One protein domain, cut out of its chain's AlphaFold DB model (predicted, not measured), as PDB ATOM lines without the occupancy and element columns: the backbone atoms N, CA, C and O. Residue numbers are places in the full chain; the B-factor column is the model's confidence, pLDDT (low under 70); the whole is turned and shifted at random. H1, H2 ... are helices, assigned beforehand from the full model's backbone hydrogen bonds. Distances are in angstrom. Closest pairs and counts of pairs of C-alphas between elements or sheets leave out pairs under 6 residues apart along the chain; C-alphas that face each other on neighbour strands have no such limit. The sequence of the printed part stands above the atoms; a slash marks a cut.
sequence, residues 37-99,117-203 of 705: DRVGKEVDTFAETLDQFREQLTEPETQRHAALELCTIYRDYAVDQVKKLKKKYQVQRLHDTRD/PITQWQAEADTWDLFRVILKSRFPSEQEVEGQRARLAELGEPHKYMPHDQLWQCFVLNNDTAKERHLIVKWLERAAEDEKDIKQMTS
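This is residues 37 to 99 and 117 to 203 of the 705 residues of the protein "Nuclear pore complex protein" of fungal sp. No.11243 (UniProt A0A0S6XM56). Four long helices, H1, H2, H3 and H6, lie side by side as a loose, flat slab, roughly in that row, each running opposite to its neighbour. A small helical hairpin, H4 and H5, sits beyond one end of the slab, where H3 ends and H6 begins, while at the other end residues 91 to 99 of the long H2 stick out. The printed part has 150 residues with six named helices, in the order H1 H2 H3 H4 H5 H6, and no named strand; its class is all helix. The whole is loose, with a radius of gyration of the C-alphas of 20.4 A, and flat, with spans of 67 by 43 by 19 A.

The longest helix, H2, covers residues 60 to 99, 58.7 A from C-alpha 60 at (26.784, -28.485, 47.967) to C-alpha 99 at (9.720, 14.434, 11.783). H1 is residues 37 to 55, 27.7 A long, beginning with C-alpha 37 at (18.922, 5.577, 38.363). H3 is residues 117 to 138, 31.5 A long. H6 is residues 176 to 202, 39.1 A long, ending with C-alpha 202 at (22.286, -0.321, 13.173). H4, residues 142 to 155, measures 19.8 A and H5, residues 164 to 174, measures 15.0 A.

H2, with residues 68 to 86 alone, touches H3 at a shallow tilt of 22 degrees, opposite ways; the closest C-alphas, of Arg 75 and Ala 125, are 4.7 A apart. H1 and H2 form a helical hairpin at a shallow tilt of 16 degrees. They touch through residues 46 to 53 and 63 to 74 alone, with the closest C-alphas, of Phe 53 and Ala 66, 6.0 A apart. H3 touches H6 at a shallow tilt of 11 degrees, opposite ways; the closest C-alphas, of Ser 137 and Glu 180, are 5.7 A apart. H2 and H6 are near each other. H5 and H6 touch only at the corner by their link, with the closest C-alphas, of Val 172 and Lys 179, 4.9 A apart; their steep tilt of 68 degrees is only just short of perpendicular. H4 and H5 form a helical hairpin at a shallow tilt of 34 degrees, only just short of steep; their closest C-alphas, of Leu 152 and Cys 170, are 6.6 A apart. H3 and H4 are apart, and so are H4 and H6. In all six helices every O i to N i+4 pair is within hydrogen-bond range.

The two C-alphas farthest apart, of Asp 99 and Glu 157, are 67.3 A apart. Residues 100 to 116 are not printed, and across this cut C-alphas 99 and 117 are 24.5 A apart. Of the links that are printed whole, H4 to H5 is short and the others are tight. Residues 160 to 165 stand free. The mean pLDDT of the printed part is 85.5; residues 37 to 40, 58, 96 to 99 and 201 to 203 are under 70.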
ATOM      1  N   ASP A  37      20.179   6.279  38.071       56.81
ATOM      2  CA  ASP A  37      18.922   5.577  38.363       56.81
ATOM      3  C   ASP A  37      18.895   4.161  37.755       56.81
ATOM      4  O   ASP A  37      18.300   3.238  38.325       56.81
ATOM      5  N   ARG A  38      19.539   3.968  36.592       64.12
ATOM      6  CA  ARG A  38      19.706   2.653  35.950       64.12
ATOM      7  C   ARG A  38      20.615   1.755  36.778       64.12
ATOM      8  O   ARG A  38      20.187   0.661  37.141       64.12
ATOM      9  N   VAL A  39      21.817   2.239  37.090       59.62
ATOM     10  CA  VAL A  39      22.807   1.531  37.913       59.62
ATOM     11  C   VAL A  39      22.228   1.262  39.300       59.62
ATOM     12  O   VAL A  39      22.460   0.204  39.867       59.62
ATOM     13  N   GLY A  40      21.388   2.158  39.822       65.50
ATOM     14  CA  GLY A  40      20.765   1.974  41.121       65.50
ATOM     15  C   GLY A  40      19.816   0.776  41.197       65.50
ATOM     16  O   GLY A  40      19.994  -0.071  42.062       65.50
ATOM     17  N   LYS A  41      18.850   0.665  40.275       73.50
ATOM     18  CA  LYS A  41      17.903  -0.475  40.247       73.50
ATOM     19  C   LYS A  41      18.582  -1.806  39.938       73.50
ATOM     20  O   LYS A  41      18.151  -2.865  40.388       73.50
ATOM     21  N   GLU A  42      19.617  -1.736  39.116       77.88
ATOM     22  CA  GLU A  42      20.466  -2.859  38.760       77.88
ATOM     23  C   GLU A  42      21.220  -3.392  39.976       77.88
ATOM     24  O   GLU A  42      21.100  -4.571  40.289       77.88
ATOM     25  N   VAL A  43      21.916  -2.524  40.709       77.62
ATOM     26  CA  VAL A  43      22.620  -2.892  41.942       77.62
ATOM     27  C   VAL A  43      21.667  -3.500  42.972       77.62
ATOM     28  O   VAL A  43      22.017  -4.516  43.566       77.62
ATOM     29  N   ASP A  44      20.473  -2.926  43.144       80.69
ATOM     30  CA  ASP A  44      19.480  -3.426  44.103       80.69
ATOM     31  C   ASP A  44      19.058  -4.867  43.753       80.69
ATOM     32  O   ASP A  44      19.138  -5.761  44.592       80.69
ATOM     33  N   THR A  45      18.736  -5.137  42.480       85.06
ATOM     34  CA  THR A  45      18.334  -6.484  42.021       85.06
ATOM     35  C   THR A  45      19.450  -7.517  42.225       85.06
ATOM     36  O   THR A  45      19.195  -8.657  42.617       85.06
ATOM     37  N   PHE A  46      20.700  -7.138  41.947       88.50
ATOM     38  CA  PHE A  46      21.852  -8.030  42.095       88.50
ATOM     39  C   PHE A  46      22.167  -8.308  43.569       88.50
ATOM     40  O   PHE A  46      22.408  -9.451  43.940       88.50
ATOM     41  N   ALA A  47      22.106  -7.288  44.425       86.62
ATOM     42  CA  ALA A  47      22.323  -7.457  45.856       86.62
ATOM     43  C   ALA A  47      21.220  -8.308  46.511       86.62
ATOM     44  O   ALA A  47      21.541  -9.239  47.242       86.62
ATOM     45  N   GLU A  48      19.945  -8.053  46.201       88.75
ATOM     46  CA  GLU A  48      18.805  -8.815  46.740       88.75
ATOM     47  C   GLU A  48      18.891 -10.308  46.397       88.75
ATOM     48  O   GLU A  48      18.670 -11.177  47.240       88.75
ATOM     49  N   THR A  49      19.225 -10.625  45.148       89.94
ATOM     50  CA  THR A  49      19.316 -12.016  44.681       89.94
ATOM     51  C   THR A  49      20.580 -12.713  45.188       89.94
ATOM     52  O   THR A  49      20.549 -13.915  45.460       89.94
ATOM     53  N   LEU A  50      21.676 -11.975  45.393       89.56
ATOM     54  CA  LEU A  50      22.877 -12.490  46.049       89.56
ATOM     55  C   LEU A  50      22.645 -12.788  47.539       89.56
ATOM     56  O   LEU A  50      23.178 -13.773  48.051       89.56
ATOM     57  N   ASP A  51      21.851 -11.969  48.229       87.44
ATOM     58  CA  ASP A  51      21.491 -12.197  49.630       87.44
ATOM     59  C   ASP A  51      20.669 -13.487  49.785       87.44
ATOM     60  O   ASP A  51      21.026 -14.375  50.560       87.44
ATOM     61  N   GLN A  52      19.665 -13.680  48.920       86.31
ATOM     62  CA  GLN A  52      18.902 -14.936  48.842       86.31
ATOM     63  C   GLN A  52      19.798 -16.148  48.552       86.31
ATOM     64  O   GLN A  52      19.618 -17.214  49.139       86.31
ATOM     65  N   PHE A  53      20.785 -15.998  47.662       86.75
ATOM     66  CA  PHE A  53      21.760 -17.052  47.381       86.75
ATOM     67  C   PHE A  53      22.561 -17.432  48.636       86.75
ATOM     68  O   PHE A  53      22.782 -18.616  48.887       86.75
ATOM     69  N   ARG A  54      22.961 -16.451  49.453       83.06
ATOM     70  CA  ARG A  54      23.726 -16.689  50.683       83.06
ATOM     71  C   ARG A  54      22.945 -17.510  51.708       83.06
ATOM     72  O   ARG A  54      23.526 -18.389  52.344       83.06
ATOM     73  N   GLU A  55      21.644 -17.266  51.848       80.69
ATOM     74  CA  GLU A  55      20.771 -18.053  52.733       80.69
ATOM     75  C   GLU A  55      20.691 -19.534  52.316       80.69
ATOM     76  O   GLU A  55      20.487 -20.417  53.150       80.69
ATOM     77  N   GLN A  56      20.911 -19.822  51.030       78.06
ATOM     78  CA  GLN A  56      20.815 -21.159  50.438       78.06
ATOM     79  C   GLN A  56      22.139 -21.948  50.455       78.06
ATOM     80  O   GLN A  56      22.197 -23.058  49.931       78.06
ATOM     81  N   LEU A  57      23.210 -21.436  51.076       73.00
ATOM     82  CA  LEU A  57      24.554 -22.041  51.051       73.00
ATOM     83  C   LEU A  57      24.741 -23.295  51.940       73.00
ATOM     84  O   LEU A  57      25.878 -23.680  52.218       73.00
ATOM     85  N   THR A  58      23.676 -23.954  52.396       68.19
ATOM     86  CA  THR A  58      23.762 -25.026  53.409       68.19
ATOM     87  C   THR A  58      24.270 -26.372  52.876       68.19
ATOM     88  O   THR A  58      24.994 -27.053  53.601       68.19
ATOM     89  N   GLU A  59      23.969 -26.745  51.625       73.19
ATOM     90  CA  GLU A  59      24.408 -28.021  51.025       73.19
ATOM     91  C   GLU A  59      25.062 -27.845  49.635       73.19
ATOM     92  O   GLU A  59      24.583 -27.035  48.840       73.19
ATOM     93  N   PRO A  60      26.090 -28.634  49.256       70.75
ATOM     94  CA  PRO A  60      26.784 -28.485  47.967       70.75
ATOM     95  C   PRO A  60      25.881 -28.573  46.722       70.75
ATOM     96  O   PRO A  60      26.058 -27.817  45.766       70.75
ATOM     97  N   GLU A  61      24.878 -29.459  46.719       70.56
ATOM     98  CA  GLU A  61      23.931 -29.550  45.597       70.56
ATOM     99  C   GLU A  61      23.043 -28.301  45.496       70.56
ATOM    100  O   GLU A  61      22.803 -27.790  44.395       70.56
ATOM    101  N   THR A  62      22.612 -27.771  46.645       79.56
ATOM    102  CA  THR A  62      21.825 -26.531  46.720       79.56
ATOM    103  C   THR A  62      22.645 -25.320  46.281       79.56
ATOM    104  O   THR A  62      22.146 -24.513  45.501       79.56
ATOM    105  N   GLN A  63      23.933 -25.259  46.641       82.25
ATOM    106  CA  GLN A  63      24.859 -24.201  46.220       82.25
ATOM    107  C   GLN A  63      24.979 -24.131  44.696       82.25
ATOM    108  O   GLN A  63      24.898 -23.057  44.102       82.25
ATOM    109  N   ARG A  64      25.123 -25.283  44.035       84.88
ATOM    110  CA  ARG A  64      25.211 -25.359  42.572       84.88
ATOM    111  C   ARG A  64      23.918 -24.930  41.887       84.88
ATOM    112  O   ARG A  64      23.962 -24.172  40.918       84.88
ATOM    113  N   HIS A  65      22.778 -25.440  42.354       87.00
ATOM    114  CA  HIS A  65      21.480 -25.066  41.798       87.00
ATOM    115  C   HIS A  65      21.246 -23.559  41.941       87.00
ATOM    116  O   HIS A  65      20.967 -22.890  40.946       87.00
ATOM    117  N   ALA A  66      21.464 -23.028  43.144       88.12
ATOM    118  CA  ALA A  66      21.328 -21.611  43.446       88.12
ATOM    119  C   ALA A  66      22.294 -20.753  42.606       88.12
ATOM    120  O   ALA A  66      21.900 -19.717  42.080       88.12
ATOM    121  N   ALA A  67      23.529 -21.213  42.363       90.44
ATOM    122  CA  ALA A  67      24.479 -20.513  41.497       90.44
ATOM    123  C   ALA A  67      24.007 -20.450  40.032       90.44
ATOM    124  O   ALA A  67      24.104 -19.407  39.381       90.44
ATOM    125  N   LEU A  68      23.475 -21.553  39.491       91.75
ATOM    126  CA  LEU A  68      22.932 -21.595  38.128       91.75
ATOM    127  C   LEU A  68      21.648 -20.771  37.983       91.75
ATOM    128  O   LEU A  68      21.409 -20.195  36.914       91.75
ATOM    129  N   GLU A  69      20.826 -20.735  39.026       92.00
ATOM    130  CA  GLU A  69      19.640 -19.889  39.119       92.00
ATOM    131  C   GLU A  69      20.036 -18.412  39.135       92.00
ATOM    132  O   GLU A  69      19.554 -17.652  38.297       92.00
ATOM    133  N   LEU A  70      21.022 -18.033  39.950       92.81
ATOM    134  CA  LEU A  70      21.541 -16.669  40.003       92.81
ATOM    135  C   LEU A  70      22.096 -16.211  38.645       92.81
ATOM    136  O   LEU A  70      21.730 -15.150  38.142       92.81
ATOM    137  N   CYS A  71      22.890 -17.058  37.978       94.06
ATOM    138  CA  CYS A  71      23.370 -16.786  36.616       94.06
ATOM    139  C   CYS A  71      22.217 -16.595  35.617       94.06
ATOM    140  O   CYS A  71      22.322 -15.804  34.681       94.06
ATOM    141  N   THR A  72      21.126 -17.347  35.792       94.25
ATOM    142  CA  THR A  72      19.930 -17.252  34.945       94.25
ATOM    143  C   THR A  72      19.217 -15.921  35.180       94.25
ATOM    144  O   THR A  72      18.904 -15.241  34.206       94.25
ATOM    145  N   ILE A  73      19.045 -15.509  36.437       94.19
ATOM    146  CA  ILE A  73      18.431 -14.226  36.802       94.19
ATOM    147  C   ILE A  73      19.239 -13.052  36.233       94.19
ATOM    148  O   ILE A  73      18.665 -12.171  35.591       94.19
ATOM    149  N   TYR A  74      20.566 -13.056  36.391       94.88
ATOM    150  CA  TYR A  74      21.431 -11.981  35.885       94.88
ATOM    151  C   TYR A  74      21.421 -11.875  34.367       94.88
ATOM    152  O   TYR A  74      21.286 -10.780  33.812       94.88
ATOM    153  N   ARG A  75      21.484 -13.014  33.676       95.00
ATOM    154  CA  ARG A  75      21.317 -13.043  32.226       95.00
ATOM    155  C   ARG A  75      19.950 -12.507  31.811       95.00
ATOM    156  O   ARG A  75      19.881 -11.673  30.914       95.00
ATOM    157  N   ASP A  76      18.869 -12.990  32.417       94.56
ATOM    158  CA  ASP A  76      17.508 -12.609  32.027       94.56
ATOM    159  C   ASP A  76      17.273 -11.111  32.257       94.56
ATOM    160  O   ASP A  76      16.684 -10.441  31.405       94.56
ATOM    161  N   TYR A  77      17.842 -10.558  33.333       93.62
ATOM    162  CA  TYR A  77      17.878  -9.120  33.570       93.62
ATOM    163  C   TYR A  77      18.573  -8.371  32.422       93.62
ATOM    164  O   TYR A  77      17.988  -7.439  31.861       93.62
ATOM    165  N   ALA A  78      19.780  -8.790  32.026       93.44
ATOM    166  CA  ALA A  78      20.526  -8.172  30.929       93.44
ATOM    167  C   ALA A  78      19.772  -8.263  29.587       93.44
ATOM    168  O   ALA A  78      19.615  -7.261  28.883       93.44
ATOM    169  N   VAL A  79      19.205  -9.430  29.269       93.62
ATOM    170  CA  VAL A  79      18.366  -9.651  28.077       93.62
ATOM    171  C   VAL A  79      17.145  -8.727  28.080       93.62
ATOM    172  O   VAL A  79      16.781  -8.154  27.048       93.62
ATOM    173  N   ASP A  80      16.505  -8.532  29.229       92.94
ATOM    174  CA  ASP A  80      15.364  -7.630  29.343       92.94
ATOM    175  C   ASP A  80      15.757  -6.157  29.183       92.94
ATOM    176  O   ASP A  80      14.990  -5.386  28.593       92.94
ATOM    177  N   GLN A  81      16.958  -5.754  29.612       90.62
ATOM    178  CA  GLN A  81      17.493  -4.425  29.294       90.62
ATOM    179  C   GLN A  81      17.735  -4.261  27.791       90.62
ATOM    180  O   GLN A  81      17.308  -3.251  27.219       90.62
ATOM    181  N   VAL A  82      18.302  -5.268  27.117       90.56
ATOM    182  CA  VAL A  82      18.450  -5.269  25.650       90.56
ATOM    183  C   VAL A  82      17.089  -5.091  24.975       90.56
ATOM    184  O   VAL A  82      16.935  -4.206  24.132       90.56
ATOM    185  N   LYS A  83      16.063  -5.861  25.366       90.75
ATOM    186  CA  LYS A  83      14.703  -5.734  24.807       90.75
ATOM    187  C   LYS A  83      14.119  -4.336  25.026       90.75
ATOM    188  O   LYS A  83      13.555  -3.755  24.095       90.75
ATOM    189  N   LYS A  84      14.257  -3.776  26.234       89.44
ATOM    190  CA  LYS A  84      13.776  -2.423  26.568       89.44
ATOM    191  C   LYS A  84      14.461  -1.364  25.705       89.44
ATOM    192  O   LYS A  84      13.775  -0.501  25.157       89.44
ATOM    193  N   LEU A  85      15.781  -1.441  25.546       87.44
ATOM    194  CA  LEU A  85      16.554  -0.507  24.726       87.44
ATOM    195  C   LEU A  85      16.242  -0.656  23.234       87.44
ATOM    196  O   LEU A  85      15.985   0.349  22.573       87.44
ATOM    197  N   LYS A  86      16.149  -1.890  22.715       86.62
ATOM    198  CA  LYS A  86      15.728  -2.162  21.328       86.62
ATOM    199  C   LYS A  86      14.350  -1.549  21.043       86.62
ATOM    200  O   LYS A  86      14.173  -0.890  20.020       86.62
ATOM    201  N   LYS A  87      13.390  -1.694  21.966       87.00
ATOM    202  CA  LYS A  87      12.048  -1.098  21.841       87.00
ATOM    203  C   LYS A  87      12.085   0.433  21.870       87.00
ATOM    204  O   LYS A  87      11.436   1.061  21.036       87.00
ATOM    205  N   LYS A  88      12.842   1.039  22.794       85.31
ATOM    206  CA  LYS A  88      13.015   2.505  22.860       85.31
ATOM    207  C   LYS A  88      13.597   3.054  21.557       85.31
ATOM    208  O   LYS A  88      13.045   4.001  21.007       85.31
ATOM    209  N   TYR A  89      14.634   2.403  21.033       82.44
ATOM    210  CA  TYR A  89      15.271   2.792  19.778       82.44
ATOM    211  C   TYR A  89      14.307   2.701  18.585       82.44
ATOM    212  O   TYR A  89      14.226   3.621  17.778       82.44
ATOM    213  N   GLN A  90      13.510   1.632  18.489       80.44
ATOM    214  CA  GLN A  90      12.499   1.509  17.430       80.44
ATOM    215  C   GLN A  90      11.454   2.633  17.483       80.44
ATOM    216  O   GLN A  90      11.073   3.160  16.439       80.44
ATOM    217  N   VAL A  91      11.007   3.018  18.683       82.50
ATOM    218  CA  VAL A  91      10.057   4.127  18.868       82.50
ATOM    219  C   VAL A  91      10.688   5.466  18.487       82.50
ATOM    220  O   VAL A  91      10.057   6.233  17.762       82.50
ATOM    221  N   GLN A  92      11.928   5.727  18.912       78.81
ATOM    222  CA  GLN A  92      12.671   6.933  18.525       78.81
ATOM    223  C   GLN A  92      12.836   7.015  17.006       78.81
ATOM    224  O   GLN A  92      12.448   8.009  16.405       78.81
ATOM    225  N   ARG A  93      13.237   5.921  16.350       75.69
ATOM    226  CA  ARG A  93      13.365   5.868  14.887       75.69
ATOM    227  C   ARG A  93      12.045   6.152  14.159       75.69
ATOM    228  O   ARG A  93      12.035   6.805  13.116       75.69
ATOM    229  N   LEU A  94      10.915   5.659  14.673       75.25
ATOM    230  CA  LEU A  94       9.589   5.958  14.112       75.25
ATOM    231  C   LEU A  94       9.205   7.436  14.288       75.25
ATOM    232  O   LEU A  94       8.563   8.013  13.411       75.25
ATOM    233  N   HIS A  95       9.605   8.049  15.400       73.75
ATOM    234  CA  HIS A  95       9.403   9.474  15.640       73.75
ATOM    235  C   HIS A  95      10.279  10.327  14.708       73.75
ATOM    236  O   HIS A  95       9.771  11.206  14.014       73.75
ATOM    237  N   ASP A  96      11.564   9.993  14.593       69.94
ATOM    238  CA  ASP A  96      12.525  10.716  13.755       69.94
ATOM    239  C   ASP A  96      12.194  10.601  12.267       69.94
ATOM    240  O   ASP A  96      12.308  11.573  11.522       69.94
ATOM    241  N   THR A  97      11.723   9.437  11.807       65.06
ATOM    242  CA  THR A  97      11.228   9.282  10.427       65.06
ATOM    243  C   THR A  97       9.995  10.150  10.176       65.06
ATOM    244  O   THR A  97       9.911  10.804   9.140       65.06
ATOM    245  N   ARG A  98       9.060  10.247  11.127       63.16
ATOM    246  CA  ARG A  98       7.892  11.130  11.005       63.16
ATOM    247  C   ARG A  98       8.280  12.615  10.949       63.16
ATOM    248  O   ARG A  98       7.704  13.350  10.147       63.16
ATOM    249  N   ASP A  99       9.263  13.039  11.735       59.56
ATOM    250  CA  ASP A  99       9.720  14.434  11.783       59.56
ATOM    251  C   ASP A  99      10.628  14.815  10.601       59.56
ATOM    252  O   ASP A  99      10.542  15.931  10.081       59.56
ATOM    253  N   PRO A 117      24.995   1.196  24.485       84.44
ATOM    254  CA  PRO A 117      24.363   0.521  25.616       84.44
ATOM    255  C   PRO A 117      23.720  -0.817  25.224       84.44
ATOM    256  O   PRO A 117      23.790  -1.765  25.994       84.44
ATOM    257  N   ILE A 118      23.143  -0.944  24.020       88.06
ATOM    258  CA  ILE A 118      22.574  -2.223  23.549       88.06
ATOM    259  C   ILE A 118      23.679  -3.274  23.420       88.06
ATOM    260  O   ILE A 118      23.503  -4.404  23.865       88.06
ATOM    261  N   THR A 119      24.819  -2.898  22.837       88.94
ATOM    262  CA  THR A 119      25.953  -3.817  22.678       88.94
ATOM    263  C   THR A 119      26.583  -4.222  24.009       88.94
ATOM    264  O   THR A 119      26.991  -5.369  24.142       88.94
ATOM    265  N   GLN A 120      26.628  -3.322  24.999       90.00
ATOM    266  CA  GLN A 120      27.144  -3.627  26.339       90.00
ATOM    267  C   GLN A 120      26.236  -4.614  27.080       90.00
ATOM    268  O   GLN A 120      26.712  -5.652  27.528       90.00
ATOM    269  N   TRP A 121      24.924  -4.354  27.121       92.44
ATOM    270  CA  TRP A 121      23.964  -5.262  27.759       92.44
ATOM    271  C   TRP A 121      23.901  -6.634  27.082       92.44
ATOM    272  O   TRP A 121      23.749  -7.647  27.760       92.44
ATOM    273  N   GLN A 122      24.054  -6.685  25.755       94.31
ATOM    274  CA  GLN A 122      24.170  -7.962  25.051       94.31
ATOM    275  C   GLN A 122      25.466  -8.689  25.429       94.31
ATOM    276  O   GLN A 122      25.428  -9.878  25.721       94.31
ATOM    277  N   ALA A 123      26.603  -7.986  25.482       93.44
ATOM    278  CA  ALA A 123      27.871  -8.589  25.887       93.44
ATOM    279  C   ALA A 123      27.817  -9.136  27.322       93.44
ATOM    280  O   ALA A 123      28.383 -10.196  27.593       93.44
ATOM    281  N   GLU A 124      27.116  -8.457  28.230       95.38
ATOM    282  CA  GLU A 124      26.846  -8.965  29.571       95.38
ATOM    283  C   GLU A 124      25.981 -10.233  29.545       95.38
ATOM    284  O   GLU A 124      26.372 -11.239  30.140       95.38
ATOM    285  N   ALA A 125      24.852 -10.219  28.827       95.81
ATOM    286  CA  ALA A 125      23.978 -11.385  28.693       95.81
ATOM    287  C   ALA A 125      24.746 -12.607  28.159       95.81
ATOM    288  O   ALA A 125      24.698 -13.682  28.763       95.81
ATOM    289  N   ASP A 126      25.534 -12.415  27.098       95.69
ATOM    290  CA  ASP A 126      26.371 -13.457  26.501       95.69
ATOM    291  C   ASP A 126      27.411 -13.990  27.500       95.69
ATOM    292  O   ASP A 126      27.715 -15.184  27.506       95.69
ATOM    293  N   THR A 127      27.963 -13.121  28.352       97.31
ATOM    294  CA  THR A 127      28.970 -13.486  29.361       97.31
ATOM    295  C   THR A 127      28.362 -14.329  30.483       97.31
ATOM    296  O   THR A 127      28.951 -15.344  30.865       97.31
ATOM    297  N   TRP A 128      27.167 -13.975  30.967       97.44
ATOM    298  CA  TRP A 128      26.434 -14.784  31.946       97.44
ATOM    299  C   TRP A 128      25.994 -16.132  31.371       97.44
ATOM    300  O   TRP A 128      26.117 -17.159  32.044       97.44
ATOM    301  N   ASP A 129      25.547 -16.166  30.112       96.25
ATOM    302  CA  ASP A 129      25.213 -17.419  29.432       96.25
ATOM    303  C   ASP A 129      26.436 -18.329  29.265       96.25
ATOM    304  O   ASP A 129      26.340 -19.534  29.514       96.25
ATOM    305  N   LEU A 130      27.593 -17.767  28.897       97.25
ATOM    306  CA  LEU A 130      28.847 -18.517  28.829       97.25
ATOM    307  C   LEU A 130      29.220 -19.082  30.197       97.25
ATOM    308  O   LEU A 130      29.523 -20.268  30.305       97.25
ATOM    309  N   PHE A 131      29.179 -18.262  31.246       96.88
ATOM    310  CA  PHE A 131      29.512 -18.709  32.594       96.88
ATOM    311  C   PHE A 131      28.602 -19.853  33.042       96.88
ATOM    312  O   PHE A 131      29.087 -20.896  33.474       96.88
ATOM    313  N   ARG A 132      27.294 -19.736  32.801       95.31
ATOM    314  CA  ARG A 132      26.324 -20.808  33.050       95.31
ATOM    315  C   ARG A 132      26.637 -22.084  32.263       95.31
ATOM    316  O   ARG A 132      26.493 -23.182  32.800       95.31
ATOM    317  N   VAL A 133      27.040 -21.965  30.997       94.56
ATOM    318  CA  VAL A 133      27.477 -23.104  30.172       94.56
ATOM    319  C   VAL A 133      28.704 -23.786  30.778       94.56
ATOM    320  O   VAL A 133      28.714 -25.012  30.899       94.56
ATOM    321  N   ILE A 134      29.702 -23.009  31.201       93.81
ATOM    322  CA  ILE A 134      30.921 -23.528  31.828       93.81
ATOM    323  C   ILE A 134      30.607 -24.209  33.162       93.81
ATOM    324  O   ILE A 134      31.066 -25.329  33.382       93.81
ATOM    325  N   LEU A 135      29.770 -23.601  34.010       92.00
ATOM    326  CA  LEU A 135      29.364 -24.189  35.288       92.00
ATOM    327  C   LEU A 135      28.687 -25.550  35.099       92.00
ATOM    328  O   LEU A 135      29.057 -26.516  35.756       92.00
ATOM    329  N   LYS A 136      27.761 -25.668  34.139       90.06
ATOM    330  CA  LYS A 136      27.105 -26.949  33.820       90.06
ATOM    331  C   LYS A 136      28.062 -28.019  33.300       90.06
ATOM    332  O   LYS A 136      27.784 -29.206  33.449       90.06
ATOM    333  N   SER A 137      29.136 -27.607  32.632       90.44
ATOM    334  CA  SER A 137      30.115 -28.533  32.068       90.44
ATOM    335  C   SER A 137      31.118 -29.011  33.116       90.44
ATOM    336  O   SER A 137      31.407 -30.200  33.171       90.44
ATOM    337  N   ARG A 138      31.646 -28.095  33.937       89.56
ATOM    338  CA  ARG A 138      32.744 -28.369  34.878       89.56
ATOM    339  C   ARG A 138      32.270 -28.794  36.266       89.56
ATOM    340  O   ARG A 138      32.994 -29.505  36.951       89.56
ATOM    341  N   PHE A 139      31.051 -28.416  36.647       88.19
ATOM    342  CA  PHE A 139      30.420 -28.775  37.916       88.19
ATOM    343  C   PHE A 139      29.048 -29.434  37.653       88.19
ATOM    344  O   PHE A 139      28.001 -28.824  37.900       88.19
ATOM    345  N   PRO A 140      29.006 -30.653  37.077       87.25
ATOM    346  CA  PRO A 140      27.750 -31.372  36.876       87.25
ATOM    347  C   PRO A 140      27.189 -31.884  38.214       87.25
ATOM    348  O   PRO A 140      27.940 -32.291  39.095       87.25
ATOM    349  N   SER A 141      25.861 -31.876  38.370       86.19
ATOM    350  CA  SER A 141      25.191 -32.513  39.524       86.19
ATOM    351  C   SER A 141      25.201 -34.037  39.428       86.19
ATOM    352  O   SER A 141      25.282 -34.582  38.324       86.19
ATOM    353  N   GLU A 142      25.015 -34.733  40.553       85.44
ATOM    354  CA  GLU A 142      24.900 -36.198  40.564       85.44
ATOM    355  C   GLU A 142      23.764 -36.682  39.652       85.44
ATOM    356  O   GLU A 142      23.943 -37.623  38.879       85.44
ATOM    357  N   GLN A 143      22.629 -35.975  39.644       85.44
ATOM    358  CA  GLN A 143      21.495 -36.274  38.765       85.44
ATOM    359  C   GLN A 143      21.826 -36.110  37.274       85.44
ATOM    360  O   GLN A 143      21.367 -36.899  36.452       85.44
ATOM    361  N   GLU A 144      22.616 -35.101  36.897       85.69
ATOM    362  CA  GLU A 144      23.036 -34.900  35.503       85.69
ATOM    363  C   GLU A 144      24.061 -35.947  35.066       85.69
ATOM    364  O   GLU A 144      24.002 -36.411  33.928       85.69
ATOM    365  N   VAL A 145      24.974 -36.341  35.960       87.38
ATOM    366  CA  VAL A 145      25.925 -37.433  35.709       87.38
ATOM    367  C   VAL A 145      25.177 -38.753  35.547       87.38
ATOM    368  O   VAL A 145      25.442 -39.495  34.601       87.38
ATOM    369  N   GLU A 146      24.207 -39.032  36.416       88.50
ATOM    370  CA  GLU A 146      23.393 -40.243  36.326       88.50
ATOM    371  C   GLU A 146      22.489 -40.222  35.090       88.50
ATOM    372  O   GLU A 146      22.412 -41.207  34.362       88.50
ATOM    373  N   GLY A 147      21.889 -39.077  34.757       87.88
ATOM    374  CA  GLY A 147      21.139 -38.891  33.515       87.88
ATOM    375  C   GLY A 147      22.007 -39.086  32.268       87.88
ATOM    376  O   GLY A 147      21.572 -39.715  31.302       87.88
ATOM    377  N   GLN A 148      23.257 -38.610  32.291       86.88
ATOM    378  CA  GLN A 148      24.241 -38.837  31.230       86.88
ATOM    379  C   GLN A 148      24.592 -40.325  31.105       86.88
ATOM    380  O   GLN A 148      24.607 -40.846  29.989       86.88
ATOM    381  N   ARG A 149      24.801 -41.030  32.224       88.69
ATOM    382  CA  ARG A 149      25.037 -42.484  32.242       88.69
ATOM    383  C   ARG A 149      23.833 -43.272  31.742       88.69
ATOM    384  O   ARG A 149      24.006 -44.164  30.919       88.69
ATOM    385  N   ALA A 150      22.625 -42.920  32.174       90.94
ATOM    386  CA  ALA A 150      21.388 -43.553  31.733       90.94
ATOM    387  C   ALA A 150      21.171 -43.365  30.226       90.94
ATOM    388  O   ALA A 150      20.855 -44.320  29.521       90.94
ATOM    389  N   ARG A 151      21.418 -42.153  29.708       89.38
ATOM    390  CA  ARG A 151      21.331 -41.858  28.272       89.38
ATOM    391  C   ARG A 151      22.367 -42.634  27.460       89.38
ATOM    392  O   ARG A 151      22.064 -43.116  26.374       89.38
ATOM    393  N   LEU A 152      23.580 -42.769  27.984       89.38
ATOM    394  CA  LEU A 152      24.644 -43.557  27.368       89.38
ATOM    395  C   LEU A 152      24.301 -45.056  27.380       89.38
ATOM    396  O   LEU A 152      24.504 -45.733  26.375       89.38
ATOM    397  N   ALA A 153      23.709 -45.560  28.464       89.81
ATOM    398  CA  ALA A 153      23.218 -46.933  28.550       89.81
ATOM    399  C   ALA A 153      22.053 -47.206  27.580       89.81
ATOM    400  O   ALA A 153      21.994 -48.288  26.998       89.81
ATOM    401  N   GLU A 154      21.159 -46.233  27.365       91.38
ATOM    402  CA  GLU A 154      20.080 -46.305  26.366       91.38
ATOM    403  C   GLU A 154      20.630 -46.377  24.932       91.38
ATOM    404  O   GLU A 154      20.128 -47.148  24.115       91.38
ATOM    405  N   LEU A 155      21.674 -45.596  24.630       87.75
ATOM    406  CA  LEU A 155      22.333 -45.593  23.320       87.75
ATOM    407  C   LEU A 155      23.155 -46.867  23.063       87.75
ATOM    408  O   LEU A 155      23.306 -47.275  21.912       87.75
ATOM    409  N   GLY A 156      23.660 -47.511  24.119       86.56
ATOM    410  CA  GLY A 156      24.480 -48.717  24.033       86.56
ATOM    411  C   GLY A 156      25.915 -48.456  23.559       86.56
ATOM    412  O   GLY A 156      26.359 -47.316  23.405       86.56
ATOM    413  N   GLU A 157      26.673 -49.534  23.342       85.25
ATOM    414  CA  GLU A 157      28.051 -49.417  22.856       85.25
ATOM    415  C   GLU A 157      28.087 -48.916  21.401       85.25
ATOM    416  O   GLU A 157      27.354 -49.439  20.549       85.25
ATOM    417  N   PRO A 158      28.957 -47.938  21.075       84.94
ATOM    418  CA  PRO A 158      29.113 -47.470  19.705       84.94
ATOM    419  C   PRO A 158      29.466 -48.629  18.766       84.94
ATOM    420  O   PRO A 158      30.365 -49.425  19.035       84.94
ATOM    421  N   HIS A 159      28.766 -48.729  17.636       82.31
ATOM    422  CA  HIS A 159      28.985 -49.801  16.667       82.31
ATOM    423  C   HIS A 159      28.737 -49.342  15.229       82.31
ATOM    424  O   HIS A 159      28.011 -48.383  14.974       82.31
ATOM    425  N   LYS A 160      29.253 -50.099  14.254       77.06
ATOM    426  CA  LYS A 160      29.215 -49.736  12.823       77.06
ATOM    427  C   LYS A 160      27.839 -49.527  12.185       77.06
ATOM    428  O   LYS A 160      27.745 -48.904  11.137       77.06
ATOM    429  N   TYR A 161      26.783 -50.078  12.776       77.31
ATOM    430  CA  TYR A 161      25.415 -49.941  12.263       77.31
ATOM    431  C   TYR A 161      24.625 -48.821  12.948       77.31
ATOM    432  O   TYR A 161      23.435 -48.671  12.689       77.31
ATOM    433  N   MET A 162      25.262 -48.071  13.851       78.88
ATOM    434  CA  MET A 162      24.611 -47.005  14.601       78.88
ATOM    435  C   MET A 162      24.459 -45.775  13.692       78.88
ATOM    436  O   MET A 162      25.406 -45.432  12.973       78.88
ATOM    437  N   PRO A 163      23.296 -45.105  13.702       77.69
ATOM    438  CA  PRO A 163      23.113 -43.812  13.052       77.69
ATOM    439  C   PRO A 163      24.185 -42.781  13.461       77.69
ATOM    440  O   PRO A 163      24.679 -42.787  14.589       77.69
ATOM    441  N   HIS A 164      24.568 -41.888  12.544       74.81
ATOM    442  CA  HIS A 164      25.657 -40.928  12.786       74.81
ATOM    443  C   HIS A 164      25.316 -39.890  13.867       74.81
ATOM    444  O   HIS A 164      26.208 -39.435  14.581       74.81
ATOM    445  N   ASP A 165      24.039 -39.536  14.020       77.44
ATOM    446  CA  ASP A 165      23.539 -38.666  15.086       77.44
ATOM    447  C   ASP A 165      23.690 -39.318  16.468       77.44
ATOM    448  O   ASP A 165      24.122 -38.659  17.414       77.44
ATOM    449  N   GLN A 166      23.411 -40.618  16.577       82.44
ATOM    450  CA  GLN A 166      23.624 -41.390  17.799       82.44
ATOM    451  C   GLN A 166      25.117 -41.563  18.095       82.44
ATOM    452  O   GLN A 166      25.526 -41.371  19.234       82.44
ATOM    453  N   LEU A 167      25.958 -41.806  17.082       83.56
ATOM    454  CA  LEU A 167      27.418 -41.833  17.255       83.56
ATOM    455  C   LEU A 167      27.967 -40.486  17.742       83.56
ATOM    456  O   LEU A 167      28.854 -40.456  18.596       83.56
ATOM    457  N   TRP A 168      27.439 -39.373  17.227       84.25
ATOM    458  CA  TRP A 168      27.776 -38.034  17.710       84.25
ATOM    459  C   TRP A 168      27.341 -37.830  19.164       84.25
ATOM    460  O   TRP A 168      28.120 -37.322  19.968       84.25
ATOM    461  N   GLN A 169      26.127 -38.256  19.527       86.00
ATOM    462  CA  GLN A 169      25.654 -38.207  20.912       86.00
ATOM    463  C   GLN A 169      26.543 -39.050  21.832       86.00
ATOM    464  O   GLN A 169      26.990 -38.545  22.859       86.00
ATOM    465  N   CYS A 170      26.887 -40.279  21.441       87.50
ATOM    466  CA  CYS A 170      27.829 -41.121  22.175       87.50
ATOM    467  C   CYS A 170      29.193 -40.442  22.332       87.50
ATOM    468  O   CYS A 170      29.759 -40.480  23.417       87.50
ATOM    469  N   PHE A 171      29.724 -39.804  21.287       87.62
ATOM    470  CA  PHE A 171      30.992 -39.071  21.355       87.62
ATOM    471  C   PHE A 171      30.945 -37.923  22.373       87.62
ATOM    472  O   PHE A 171      31.815 -37.829  23.238       87.62
ATOM    473  N   VAL A 172      29.913 -37.079  22.298       88.94
ATOM    474  CA  VAL A 172      29.741 -35.925  23.191       88.94
ATOM    475  C   VAL A 172      29.493 -36.368  24.637       88.94
ATOM    476  O   VAL A 172      30.004 -35.740  25.555       88.94
ATOM    477  N   LEU A 173      28.740 -37.449  24.861       88.44
ATOM    478  CA  LEU A 173      28.443 -37.960  26.206       88.44
ATOM    479  C   LEU A 173      29.592 -38.779  26.817       88.44
ATOM    480  O   LEU A 173      29.662 -38.879  28.036       88.44
ATOM    481  N   ASN A 174      30.481 -39.368  26.011       87.00
ATOM    482  CA  ASN A 174      31.636 -40.125  26.515       87.00
ATOM    483  C   ASN A 174      32.855 -39.250  26.833       87.00
ATOM    484  O   ASN A 174      33.768 -39.710  27.513       87.00
ATOM    485  N   ASN A 175      32.924 -38.029  26.298       87.94
ATOM    486  CA  ASN A 175      34.100 -37.176  26.414       87.94
ATOM    487  C   ASN A 175      33.712 -35.785  26.927       87.94
ATOM    488  O   ASN A 175      33.206 -34.955  26.169       87.94
ATOM    489  N   ASP A 176      34.023 -35.506  28.192       87.88
ATOM    490  CA  ASP A 176      33.691 -34.232  28.842       87.88
ATOM    491  C   ASP A 176      34.344 -33.025  28.155       87.88
ATOM    492  O   ASP A 176      33.752 -31.950  28.068       87.88
ATOM    493  N   THR A 177      35.526 -33.207  27.562       88.06
ATOM    494  CA  THR A 177      36.192 -32.150  26.790       88.06
ATOM    495  C   THR A 177      35.437 -31.847  25.497       88.06
ATOM    496  O   THR A 177      35.261 -30.686  25.120       88.06
ATOM    497  N   ALA A 178      34.973 -32.885  24.798       88.12
ATOM    498  CA  ALA A 178      34.153 -32.726  23.601       88.12
ATOM    499  C   ALA A 178      32.788 -32.112  23.941       88.12
ATOM    500  O   ALA A 178      32.301 -31.259  23.197       88.12
ATOM    501  N   LYS A 179      32.210 -32.488  25.089       90.94
ATOM    502  CA  LYS A 179      30.991 -31.894  25.647       90.94
ATOM    503  C   LYS A 179      31.152 -30.401  25.891       90.94
ATOM    504  O   LYS A 179      30.357 -29.626  25.361       90.94
ATOM    505  N   GLU A 180      32.198 -29.987  26.604       91.81
ATOM    506  CA  GLU A 180      32.465 -28.569  26.867       91.81
ATOM    507  C   GLU A 180      32.626 -27.788  25.556       91.81
ATOM    508  O   GLU A 180      31.975 -26.764  25.346       91.81
ATOM    509  N   ARG A 181      33.427 -28.307  24.615       90.94
ATOM    510  CA  ARG A 181      33.636 -27.674  23.302       90.94
ATOM    511  C   ARG A 181      32.347 -27.557  22.505       90.94
ATOM    512  O   ARG A 181      32.101 -26.514  21.906       90.94
ATOM    513  N   HIS A 182      31.526 -28.604  22.500       91.56
ATOM    514  CA  HIS A 182      30.229 -28.584  21.839       91.56
ATOM    515  C   HIS A 182      29.325 -27.496  22.429       91.56
ATOM    516  O   HIS A 182      28.715 -26.735  21.678       91.56
ATOM    517  N   LEU A 183      29.286 -27.367  23.757       94.00
ATOM    518  CA  LEU A 183      28.509 -26.329  24.428       94.00
ATOM    519  C   LEU A 183      29.034 -24.915  24.130       94.00
ATOM    520  O   LEU A 183      28.229 -24.021  23.876       94.00
ATOM    521  N   ILE A 184      30.356 -24.714  24.093       94.88
ATOM    522  CA  ILE A 184      30.974 -23.430  23.717       94.88
ATOM    523  C   ILE A 184      30.638 -23.065  22.266       94.88
ATOM    524  O   ILE A 184      30.286 -21.921  21.991       94.88
ATOM    525  N   VAL A 185      30.678 -24.027  21.335       93.69
ATOM    526  CA  VAL A 185      30.245 -23.808  19.945       93.69
ATOM    527  C   VAL A 185      28.773 -23.393  19.900       93.69
ATOM    528  O   VAL A 185      28.451 -22.404  19.249       93.69
ATOM    529  N   LYS A 186      27.887 -24.071  20.643       94.44
ATOM    530  CA  LYS A 186      26.463 -23.697  20.733       94.44
ATOM    531  C   LYS A 186      26.233 -22.311  21.329       94.44
ATOM    532  O   LYS A 186      25.322 -21.611  20.896       94.44
ATOM    533  N   TRP A 187      27.042 -21.905  22.301       96.50
ATOM    534  CA  TRP A 187      27.012 -20.543  22.827       96.50
ATOM    535  C   TRP A 187      27.454 -19.521  21.765       96.50
ATOM    536  O   TRP A 187      26.745 -18.547  21.526       96.50
ATOM    537  N   LEU A 188      28.557 -19.782  21.054       96.31
ATOM    538  CA  LEU A 188      29.052 -18.912  19.980       96.31
ATOM    539  C   LEU A 188      28.065 -18.779  18.816       96.31
ATOM    540  O   LEU A 188      28.009 -17.714  18.201       96.31
ATOM    541  N   GLU A 189      27.332 -19.843  18.482       94.56
ATOM    542  CA  GLU A 189      26.266 -19.832  17.470       94.56
ATOM    543  C   GLU A 189      25.160 -18.832  17.842       94.56
ATOM    544  O   GLU A 189      24.809 -17.984  17.023       94.56
ATOM    545  N   ARG A 190      24.686 -18.865  19.096       94.12
ATOM    546  CA  ARG A 190      23.669 -17.929  19.607       94.12
ATOM    547  C   ARG A 190      24.180 -16.491  19.656       94.12
ATOM    548  O   ARG A 190      23.527 -15.601  19.126       94.12
ATOM    549  N   ALA A 191      25.387 -16.278  20.181       93.38
ATOM    550  CA  ALA A 191      25.995 -14.947  20.224       93.38
ATOM    551  C   ALA A 191      26.136 -14.329  18.815       93.38
ATOM    552  O   ALA A 191      25.978 -13.124  18.632       93.38
ATOM    553  N   ALA A 192      26.389 -15.146  17.783       92.25
ATOM    554  CA  ALA A 192      26.447 -14.668  16.400       92.25
ATOM    555  C   ALA A 192      25.077 -14.267  15.829       92.25
ATOM    556  O   ALA A 192      25.011 -13.377  14.976       92.25
ATOM    557  N   GLU A 193      23.997 -14.914  16.267       89.62
ATOM    558  CA  GLU A 193      22.628 -14.520  15.924       89.62
ATOM    559  C   GLU A 193      22.296 -13.154  16.535       89.62
ATOM    560  O   GLU A 193      21.916 -12.234  15.807       89.62
ATOM    561  N   ASP A 194      22.581 -12.970  17.824       87.56
ATOM    562  CA  ASP A 194      22.351 -11.703  18.523       87.56
ATOM    563  C   ASP A 194      23.175 -10.542  17.936       87.56
ATOM    564  O   ASP A 194      22.663  -9.438  17.720       87.56
ATOM    565  N   GLU A 195      24.446 -10.787  17.597       86.69
ATOM    566  CA  GLU A 195      25.288  -9.808  16.905       86.69
ATOM    567  C   GLU A 195      24.706  -9.378  15.556       86.69
ATOM    568  O   GLU A 195      24.803  -8.205  15.174       86.69
ATOM    569  N   LYS A 196      24.155 -10.326  14.792       84.62
ATOM    570  CA  LYS A 196      23.562 -10.045  13.485       84.62
ATOM    571  C   LYS A 196      22.297  -9.216  13.643       84.62
ATOM    572  O   LYS A 196      22.153  -8.234  12.917       84.62
ATOM    573  N   ASP A 197      21.444  -9.554  14.602       81.56
ATOM    574  CA  ASP A 197      20.237  -8.791  14.909       81.56
ATOM    575  C   ASP A 197      20.575  -7.341  15.272       81.56
ATOM    576  O   ASP A 197      19.953  -6.403  14.769       81.56
ATOM    577  N   ILE A 198      21.618  -7.130  16.081       81.62
ATOM    578  CA  ILE A 198      22.102  -5.783  16.404       81.62
ATOM    579  C   ILE A 198      22.620  -5.082  15.140       81.62
ATOM    580  O   ILE A 198      22.203  -3.961  14.856       81.62
ATOM    581  N   LYS A 199      23.468  -5.730  14.331       80.50
ATOM    582  CA  LYS A 199      24.009  -5.148  13.083       80.50
ATOM    583  C   LYS A 199      22.917  -4.799  12.058       80.50
ATOM    584  O   LYS A 199      23.056  -3.819  11.323       80.50
ATOM    585  N   GLN A 200      21.840  -5.581  11.990       74.81
ATOM    586  CA  GLN A 200      20.679  -5.296  11.141       74.81
ATOM    587  C   GLN A 200      19.904  -4.069  11.625       74.81
ATOM    588  O   GLN A 200      19.411  -3.292  10.811       74.81
ATOM    589  N   MET A 201      19.832  -3.854  12.940       68.38
ATOM    590  CA  MET A 201      19.217  -2.650  13.495       68.38
ATOM    591  C   MET A 201      20.046  -1.386  13.240       68.38
ATOM    592  O   MET A 201      19.453  -0.327  13.036       68.38
ATOM    593  N   THR A 202      21.381  -1.484  13.253       65.69
ATOM    594  CA  THR A 202      22.286  -0.321  13.173       65.69
ATOM    595  C   THR A 202      22.609   0.148  11.755       65.69
ATOM    596  O   THR A 202      22.974   1.305  11.568       65.69
ATOM    597  N   SER A 203      22.503  -0.709  10.734       59.56
ATOM    598  CA  SER A 203      22.991  -0.375   9.388       59.56
ATOM    599  C   SER A 203      21.883  -0.266   8.333       59.56
ATOM    600  O   SER A 203      21.349  -1.264   7.859       59.56
TER     601      SER A 203